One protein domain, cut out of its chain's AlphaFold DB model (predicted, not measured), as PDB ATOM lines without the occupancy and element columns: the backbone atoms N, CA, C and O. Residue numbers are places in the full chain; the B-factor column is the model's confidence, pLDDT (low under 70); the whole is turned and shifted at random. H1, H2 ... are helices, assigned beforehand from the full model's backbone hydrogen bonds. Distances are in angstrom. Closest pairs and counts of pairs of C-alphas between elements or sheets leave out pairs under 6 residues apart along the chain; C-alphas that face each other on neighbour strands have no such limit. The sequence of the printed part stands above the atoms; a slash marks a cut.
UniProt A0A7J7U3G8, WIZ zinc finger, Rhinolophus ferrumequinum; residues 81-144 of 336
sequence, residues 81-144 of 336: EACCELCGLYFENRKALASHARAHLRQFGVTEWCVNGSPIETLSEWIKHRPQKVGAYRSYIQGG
ATOM      1  N   GLU A  81      61.058  94.896  82.531       62.25
ATOM      2  CA  GLU A  81      62.513  94.679  82.455       62.25
ATOM      3  C   GLU A  81      63.055  94.545  81.020       62.25
ATOM      4  O   GLU A  81      64.263  94.639  80.796       62.25
ATOM      5  N   ALA A  82      62.173  94.309  80.046       79.50
ATOM      6  CA  ALA A  82      62.475  94.231  78.619       79.50
ATOM      7  C   ALA A  82      62.307  95.581  77.885       79.50
ATOM      8  O   ALA A  82      62.552  95.670  76.681       79.50
ATOM      9  N   CYS A  83      61.897  96.651  78.576       88.00
ATOM     10  CA  CYS A  83      61.651  97.965  77.978       88.00
ATOM     11  C   CYS A  83      62.715  99.000  78.364       88.00
ATOM     12  O   CYS A  83      63.200  99.033  79.490       88.00
ATOM     13  N   CYS A  84      63.014  99.934  77.461       90.44
ATOM     14  CA  CYS A  84      63.780 101.125  77.823       90.44
ATOM     15  C   CYS A  84      62.878 102.217  78.420       90.44
ATOM     16  O   CYS A  84      62.027 102.784  77.725       90.44
ATOM     17  N   GLU A  85      63.134 102.580  79.681       88.81
ATOM     18  CA  GLU A  85      62.433 103.629  80.447       88.81
ATOM     19  C   GLU A  85      62.529 105.050  79.854       88.81
ATOM     20  O   GLU A  85      61.856 105.965  80.331       88.81
ATOM     21  N   LEU A  86      63.310 105.259  78.789       86.94
ATOM     22  CA  LEU A  86      63.520 106.568  78.158       86.94
ATOM     23  C   LEU A  86      62.898 106.722  76.765       86.94
ATOM     24  O   LEU A  86      62.492 107.819  76.395       86.94
ATOM     25  N   CYS A  87      62.799 105.651  75.984       87.88
ATOM     26  CA  CYS A  87      62.239 105.704  74.628       87.88
ATOM     27  C   CYS A  87      61.003 104.804  74.456       87.88
ATOM     28  O   CYS A  87      60.235 104.997  73.518       87.88
ATOM     29  N   GLY A  88      60.751 103.863  75.378       87.69
ATOM     30  CA  GLY A  88      59.646 102.898  75.282       87.69
ATOM     31  C   GLY A  88      59.844 101.813  74.212       87.69
ATOM     32  O   GLY A  88      58.884 101.138  73.821       87.69
ATOM     33  N   LEU A  89      61.070 101.651  73.704       89.19
ATOM     34  CA  LEU A  89      61.425 100.535  72.832       89.19
ATOM     35  C   LEU A  89      61.517  99.244  73.654       89.19
ATOM     36  O   LEU A  89      62.053  99.240  74.763       89.19
ATOM     37  N   TYR A  90      60.954  98.173  73.096       90.44
ATOM     38  CA  TYR A  90      60.967  96.829  73.668       90.44
ATOM     39  C   TYR A  90      62.144  96.041  73.089       90.44
ATOM     40  O   TYR A  90      62.404  96.123  71.886       90.44
ATOM     41  N   PHE A  91      62.824  95.273  73.932       87.19
ATOM     42  CA  PHE A  91      63.976  94.453  73.586       87.19
ATOM     43  C   PHE A  91      63.798  93.052  74.158       87.19
ATOM     44  O   PHE A  91      63.707  92.866  75.364       87.19
ATOM     45  N   GLU A  92      63.855  92.052  73.288       86.81
ATOM     46  CA  GLU A  92      63.710  90.638  73.652       86.81
ATOM     47  C   GLU A  92      64.869  90.103  74.521       86.81
ATOM     48  O   GLU A  92      64.773  89.046  75.135       86.81
ATOM     49  N   ASN A  93      65.982  90.842  74.610       91.56
ATOM     50  CA  ASN A  93      67.166  90.443  75.363       91.56
ATOM     51  C   ASN A  93      67.656  91.574  76.281       91.56
ATOM     52  O   ASN A  93      67.971  92.673  75.815       91.56
ATOM     53  N   ARG A  94      67.838  91.272  77.575       87.12
ATOM     54  CA  ARG A  94      68.390  92.197  78.584       87.12
ATOM     55  C   ARG A  94      69.764  92.767  78.177       87.12
ATOM     56  O   ARG A  94      70.061  93.919  78.482       87.12
ATOM     57  N   LYS A  95      70.583  92.021  77.417       88.50
ATOM     58  CA  LYS A  95      71.857  92.513  76.844       88.50
ATOM     59  C   LYS A  95      71.649  93.551  75.733       88.50
ATOM     60  O   LYS A  95      72.415  94.509  75.649       88.50
ATOM     61  N   ALA A  96      70.612  93.393  74.908       90.56
ATOM     62  CA  ALA A  96      70.262  94.367  73.874       90.56
ATOM     63  C   ALA A  96      69.746  95.666  74.514       90.56
ATOM     64  O   ALA A  96      70.247  96.741  74.180       90.56
ATOM     65  N   LEU A  97      68.871  95.566  75.523       91.94
ATOM     66  CA  LEU A  97      68.457  96.715  76.334       91.94
ATOM     67  C   LEU A  97      69.657  97.415  76.998       91.94
ATOM     68  O   LEU A  97      69.763  98.636  76.932       91.94
ATOM     69  N   ALA A  98      70.607  96.662  77.562       91.38
ATOM     70  CA  ALA A  98      71.822  97.222  78.156       91.38
ATOM     71  C   ALA A  98      72.692  97.989  77.141       91.38
ATOM     72  O   ALA A  98      73.176  99.080  77.446       91.38
ATOM     73  N   SER A  99      72.873  97.470  75.919       91.88
ATOM     74  CA  SER A  99      73.585  98.199  74.853       91.88
ATOM     75  C   SER A  99      72.835  99.453  74.388       91.88
ATOM     76  O   SER A  99      73.455 100.489  74.146       91.88
ATOM     77  N   HIS A 100      71.504  99.396  74.337       93.12
ATOM     78  CA  HIS A 100      70.663 100.529  73.974       93.12
ATOM     79  C   HIS A 100      70.679 101.630  75.049       93.12
ATOM     80  O   HIS A 100      70.823 102.808  74.726       93.12
ATOM     81  N   ALA A 101      70.646 101.258  76.332       93.00
ATOM     82  CA  ALA A 101      70.771 102.198  77.442       93.00
ATOM     83  C   ALA A 101      72.119 102.949  77.418       93.00
ATOM     84  O   ALA A 101      72.151 104.167  77.608       93.00
ATOM     85  N   ARG A 102      73.223 102.263  77.070       90.81
ATOM     86  CA  ARG A 102      74.539 102.903  76.846       90.81
ATOM     87  C   ARG A 102      74.513 103.948  75.726       90.81
ATOM     88  O   ARG A 102      75.202 104.958  75.839       90.81
ATOM     89  N   ALA A 103      73.737 103.734  74.661       92.06
ATOM     90  CA  ALA A 103      73.610 104.716  73.583       92.06
ATOM     91  C   ALA A 103      72.946 106.013  74.077       92.06
ATOM     92  O   ALA A 103      73.433 107.100  73.775       92.06
ATOM     93  N   HIS A 104      71.901 105.906  74.904       91.88
ATOM     94  CA  HIS A 104      71.261 107.069  75.519       91.88
ATOM     95  C   HIS A 104      72.161 107.786  76.537       91.88
ATOM     96  O   HIS A 104      72.284 109.005  76.473       91.88
ATOM     97  N   LEU A 105      72.864 107.060  77.415       90.19
ATOM     98  CA  LEU A 105      73.819 107.671  78.359       90.19
ATOM     99  C   LEU A 105      74.888 108.513  77.639       90.19
ATOM    100  O   LEU A 105      75.143 109.654  78.031       90.19
ATOM    101  N   ARG A 106      75.417 108.008  76.513       87.88
ATOM    102  CA  ARG A 106      76.331 108.756  75.631       87.88
ATOM    103  C   ARG A 106      75.692 110.015  75.038       87.88
ATOM    104  O   ARG A 106      76.339 111.055  75.014       87.88
ATOM    105  N   GLN A 107      74.432 109.952  74.598       84.69
ATOM    106  CA  GLN A 107      73.700 111.124  74.086       84.69
ATOM    107  C   GLN A 107      73.492 112.218  75.146       84.69
ATOM    108  O   GLN A 107      73.353 113.387  74.794       84.69
ATOM    109  N   PHE A 108      73.508 111.872  76.436       85.12
ATOM    110  CA  PHE A 108      73.436 112.842  77.535       85.12
ATOM    111  C   PHE A 108      74.792 113.339  78.036       85.12
ATOM    112  O   PHE A 108      74.827 114.102  79.005       85.12
ATOM    113  N   GLY A 109      75.890 112.912  77.407       84.88
ATOM    114  CA  GLY A 109      77.245 113.248  77.835       84.88
ATOM    115  C   GLY A 109      77.667 112.579  79.144       84.88
ATOM    116  O   GLY A 109      78.617 113.040  79.761       84.88
ATOM    117  N   VAL A 110      76.981 111.516  79.586       81.44
ATOM    118  CA  VAL A 110      77.451 110.695  80.710       81.44
ATOM    119  C   VAL A 110      78.506 109.747  80.152       81.44
ATOM    120  O   VAL A 110      78.157 108.765  79.494       81.44
ATOM    121  N   THR A 111      79.782 110.067  80.354       72.38
ATOM    122  CA  THR A 111      80.916 109.266  79.859       72.38
ATOM    123  C   THR A 111      81.445 108.273  80.887       72.38
ATOM    124  O   THR A 111      81.858 107.179  80.507       72.38
ATOM    125  N   GLU A 112      81.351 108.591  82.179       65.00
ATOM    126  CA  GLU A 112      81.689 107.673  83.270       65.00
ATOM    127  C   GLU A 112      80.461 106.881  83.751       65.00
ATOM    128  O   GLU A 112      80.002 107.013  84.885       65.00
ATOM    129  N   TRP A 113      79.931 105.990  82.903       68.44
ATOM    130  CA  TRP A 113      79.191 104.845  83.444       68.44
ATOM    131  C   TRP A 113      80.229 103.860  84.004       68.44
ATOM    132  O   TRP A 113      80.886 103.131  83.258       68.44
ATOM    133  N   CYS A 114      80.428 103.872  85.325       58.88
ATOM    134  CA  CYS A 114      81.358 102.960  85.989       58.88
ATOM    135  C   CYS A 114      81.102 101.513  85.536       58.88
ATOM    136  O   CYS A 114      79.970 101.030  85.582       58.88
ATOM    137  N   VAL A 115      82.163 100.807  85.133       55.31
ATOM    138  CA  VAL A 115      82.102  99.432  84.584       55.31
ATOM    139  C   VAL A 115      81.435  98.433  85.550       55.31
ATOM    140  O   VAL A 115      80.961  97.383  85.127       55.31
ATOM    141  N   ASN A 116      81.334  98.804  86.829       56.38
ATOM    142  CA  ASN A 116      80.781  98.022  87.932       56.38
ATOM    143  C   ASN A 116      79.239  98.061  88.061       56.38
ATOM    144  O   ASN A 116      78.714  97.385  88.939       56.38
ATOM    145  N   GLY A 117      78.512  98.839  87.244       71.75
ATOM    146  CA  GLY A 117      77.042  98.947  87.300       71.75
ATOM    147  C   GLY A 117      76.329  98.472  86.027       71.75
ATOM    148  O   GLY A 117      76.910  98.469  84.933       71.75
ATOM    149  N   SER A 118      75.044  98.100  86.125       83.06
ATOM    150  CA  SER A 118      74.245  97.867  84.918       83.06
ATOM    151  C   SER A 118      73.986  99.204  84.212       83.06
ATOM    152  O   SER A 118      73.456 100.128  84.826       83.06
ATOM    153  N   PRO A 119      74.252  99.331  82.898       84.12
ATOM    154  CA  PRO A 119      73.965 100.570  82.170       84.12
ATOM    155  C   PRO A 119      72.462 100.883  82.097       84.12
ATOM    156  O   PRO A 119      72.089 101.998  81.749       84.12
ATOM    157  N   ILE A 120      71.607  99.900  82.398       87.94
ATOM    158  CA  ILE A 120      70.163 100.087  82.543       87.94
ATOM    159  C   ILE A 120      69.889 100.869  83.835       87.94
ATOM    160  O   ILE A 120      69.223 101.893  83.787       87.94
ATOM    161  N   GLU A 121      70.486 100.456  84.959       88.12
ATOM    162  CA  GLU A 121      70.327 101.110  86.267       88.12
ATOM    163  C   GLU A 121      70.843 102.552  86.241       88.12
ATOM    164  O   GLU A 121      70.131 103.457  86.668       88.12
ATOM    165  N   THR A 122      72.024 102.789  85.655       89.25
ATOM    166  CA  THR A 122      72.580 104.146  85.488       89.25
ATOM    167  C   THR A 122      71.662 105.047  84.653       89.25
ATOM    168  O   THR A 122      71.546 106.241  84.928       89.25
ATOM    169  N   LEU A 123      70.974 104.495  83.646       89.50
ATOM    170  CA  LEU A 123      69.987 105.246  82.870       89.50
ATOM    171  C   LEU A 123      68.730 105.547  83.701       89.50
ATOM    172  O   LEU A 123      68.267 106.687  83.691       89.50
ATOM    173  N   SER A 124      68.202 104.575  84.445       89.31
ATOM    174  CA  SER A 124      67.043 104.772  85.326       89.31
ATOM    175  C   SER A 124      67.335 105.769  86.457       89.31
ATOM    176  O   SER A 124      66.472 106.568  86.823       89.31
ATOM    177  N   GLU A 125      68.557 105.787  86.988       89.31
ATOM    178  CA  GLU A 125      69.025 106.778  87.963       89.31
ATOM    179  C   GLU A 125      69.151 108.180  87.340       89.31
ATOM    180  O   GLU A 125      68.624 109.152  87.889       89.31
ATOM    181  N   TRP A 126      69.728 108.294  86.137       88.31
ATOM    182  CA  TRP A 126      69.762 109.559  85.389       88.31
ATOM    183  C   TRP A 126      68.356 110.123  85.130       88.31
ATOM    184  O   TRP A 126      68.134 111.328  85.293       88.31
ATOM    185  N   ILE A 127      67.394 109.256  84.785       88.50
ATOM    186  CA  ILE A 127      65.984 109.625  84.590       88.50
ATOM    187  C   ILE A 127      65.398 110.217  85.879       88.50
ATOM    188  O   ILE A 127      64.812 111.303  85.843       88.50
ATOM    189  N   LYS A 128      65.604 109.547  87.021       87.00
ATOM    190  CA  LYS A 128      65.118 109.985  88.344       87.00
ATOM    191  C   LYS A 128      65.720 111.325  88.776       87.00
ATOM    192  O   LYS A 128      65.000 112.174  89.292       87.00
ATOM    193  N   HIS A 129      67.010 111.555  88.527       85.06
ATOM    194  CA  HIS A 129      67.668 112.815  88.897       85.06
ATOM    195  C   HIS A 129      67.335 114.000  87.978       85.06
ATOM    196  O   HIS A 129      67.594 115.149  88.355       85.06
ATOM    197  N   ARG A 130      66.813 113.770  86.763       82.12
ATOM    198  CA  ARG A 130      66.594 114.831  85.759       82.12
ATOM    199  C   ARG A 130      65.261 114.716  84.999       82.12
ATOM    200  O   ARG A 130      65.268 114.783  83.766       82.12
ATOM    201  N   PRO A 131      64.105 114.679  85.693       79.19
ATOM    202  CA  PRO A 131      62.791 114.520  85.059       79.19
ATOM    203  C   PRO A 131      62.492 115.592  83.999       79.19
ATOM    204  O   PRO A 131      61.942 115.275  82.950       79.19
ATOM    205  N   GLN A 132      62.939 116.839  84.199       78.25
ATOM    206  CA  GLN A 132      62.760 117.919  83.217       78.25
ATOM    207  C   GLN A 132      63.495 117.650  81.890       78.25
ATOM    208  O   GLN A 132      62.943 117.858  80.810       78.25
ATOM    209  N   LYS A 133      64.733 117.132  81.947       77.50
ATOM    210  CA  LYS A 133      65.499 116.798  80.732       77.50
ATOM    211  C   LYS A 133      64.953 115.546  80.053       77.50
ATOM    212  O   LYS A 133      64.951 115.484  78.828       77.50
ATOM    213  N   VAL A 134      64.447 114.591  80.835       83.38
ATOM    214  CA  VAL A 134      63.712 113.426  80.320       83.38
ATOM    215  C   VAL A 134      62.460 113.878  79.575       83.38
ATOM    216  O   VAL A 134      62.258 113.437  78.451       83.38
ATOM    217  N   GLY A 135      61.653 114.780  80.145       81.81
ATOM    218  CA  GLY A 135      60.452 115.321  79.503       81.81
ATOM    219  C   GLY A 135      60.757 116.008  78.169       81.81
ATOM    220  O   GLY A 135      60.170 115.656  77.148       81.81
ATOM    221  N   ALA A 136      61.745 116.907  78.146       83.25
ATOM    222  CA  ALA A 136      62.192 117.553  76.911       83.25
ATOM    223  C   ALA A 136      62.702 116.541  75.865       83.25
ATOM    224  O   ALA A 136      62.334 116.621  74.693       83.25
ATOM    225  N   TYR A 137      63.497 115.548  76.280       81.81
ATOM    226  CA  TYR A 137      64.015 114.505  75.390       81.81
ATOM    227  C   TYR A 137      62.911 113.576  74.856       81.81
ATOM    228  O   TYR A 137      62.905 113.238  73.673       81.81
ATOM    229  N   ARG A 138      61.939 113.205  75.699       81.38
ATOM    230  CA  ARG A 138      60.738 112.448  75.317       81.38
ATOM    231  C   ARG A 138      59.965 113.187  74.227       81.38
ATOM    232  O   ARG A 138      59.703 112.593  73.183       81.38
ATOM    233  N   SER A 139      59.681 114.473  74.434       80.94
ATOM    234  CA  SER A 139      59.000 115.323  73.451       80.94
ATOM    235  C   SER A 139      59.810 115.502  72.167       80.94
ATOM    236  O   SER A 139      59.235 115.454  71.084       80.94
ATOM    237  N   TYR A 140      61.137 115.632  72.251       78.88
ATOM    238  CA  TYR A 140      62.012 115.732  71.079       78.88
ATOM    239  C   TYR A 140      61.994 114.452  70.226       78.88
ATOM    240  O   TYR A 140      61.713 114.510  69.030       78.88
ATOM    241  N   ILE A 141      62.198 113.280  70.839       74.94
ATOM    242  CA  ILE A 141      62.209 111.980  70.140       74.94
ATOM    243  C   ILE A 141      60.816 111.578  69.619       74.94
ATOM    244  O   ILE A 141      60.705 110.874  68.614       74.94
ATOM    245  N   GLN A 142      59.738 112.007  70.282       71.00
ATOM    246  CA  GLN A 142      58.366 111.733  69.836       71.00
ATOM    247  C   GLN A 142      57.862 112.751  68.798       71.00
ATOM    248  O   GLN A 142      57.088 112.371  67.917       71.00
ATOM    249  N   GLY A 143      58.321 114.006  68.870       62.91
ATOM    250  CA  GLY A 143      57.959 115.100  67.963       62.91
ATOM    251  C   GLY A 143      58.791 115.174  66.676       62.91
ATOM    252  O   GLY A 143      58.281 115.633  65.659       62.91
ATOM    253  N   GLY A 144      60.034 114.678  66.680       59.94
ATOM    254  CA  GLY A 144      60.924 114.640  65.514       59.94
ATOM    255  C   GLY A 144      61.402 113.223  65.189       59.94
ATOM    256  O   GLY A 144      62.292 112.691  65.848       59.94
TER     257      GLY A 144
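AT A GLANCE: This is residues 81 to 144 of the 336 residues of the protein "WIZ zinc finger" of Rhinolophus ferrumequinum (UniProt A0A7J7U3G8). Two helices, H1 and H2, pack together at a slant, and a third, H3, turns off beyond the far end of H2, away from H1. Before them a loop, residues 81 to 93, folds along one side of H1. The printed part has 64 residues with three named helices, H1, H2, H3 in chain order, and no named strand: all helix, compact, radius of gyration of the C-alphas 11.4 A, spans 32 by 26 by 17 A.

IN THESE COORDINATES: Find C-alpha 94 at (68.390, 92.197, 78.584); from there H1, residues 94 to 107, runs 20.2 A. H2, residues 119 to 129, runs 15.3 A. H3, residues 131 to 143, runs 17.8 A to C-alpha 143 at (57.959, 115.100, 67.963).

HOW THE PARTS SIT: H1 and H2 touch, closest at the C-alphas of Ala 98 and Ile 120, 5.5 A, at a steep tilt of 48 degrees, the same way. H2 and H3 are close but not clearly touching: the closest C-alphas, of Ile 127 and Val 134, are 6.2 A apart. H1 and H3 are apart. In H1, H2 and H3 every O i to N i+4 pair is within hydrogen-bond range.

THE WHOLE: The farthest C-alphas, of Asn 116 and Gly 143, are 34.8 A apart. The printed part has no cut; H1 to H2 is a long link. Look for pLDDT under 70 at residues 81, 112 to 116 and 143 to 144.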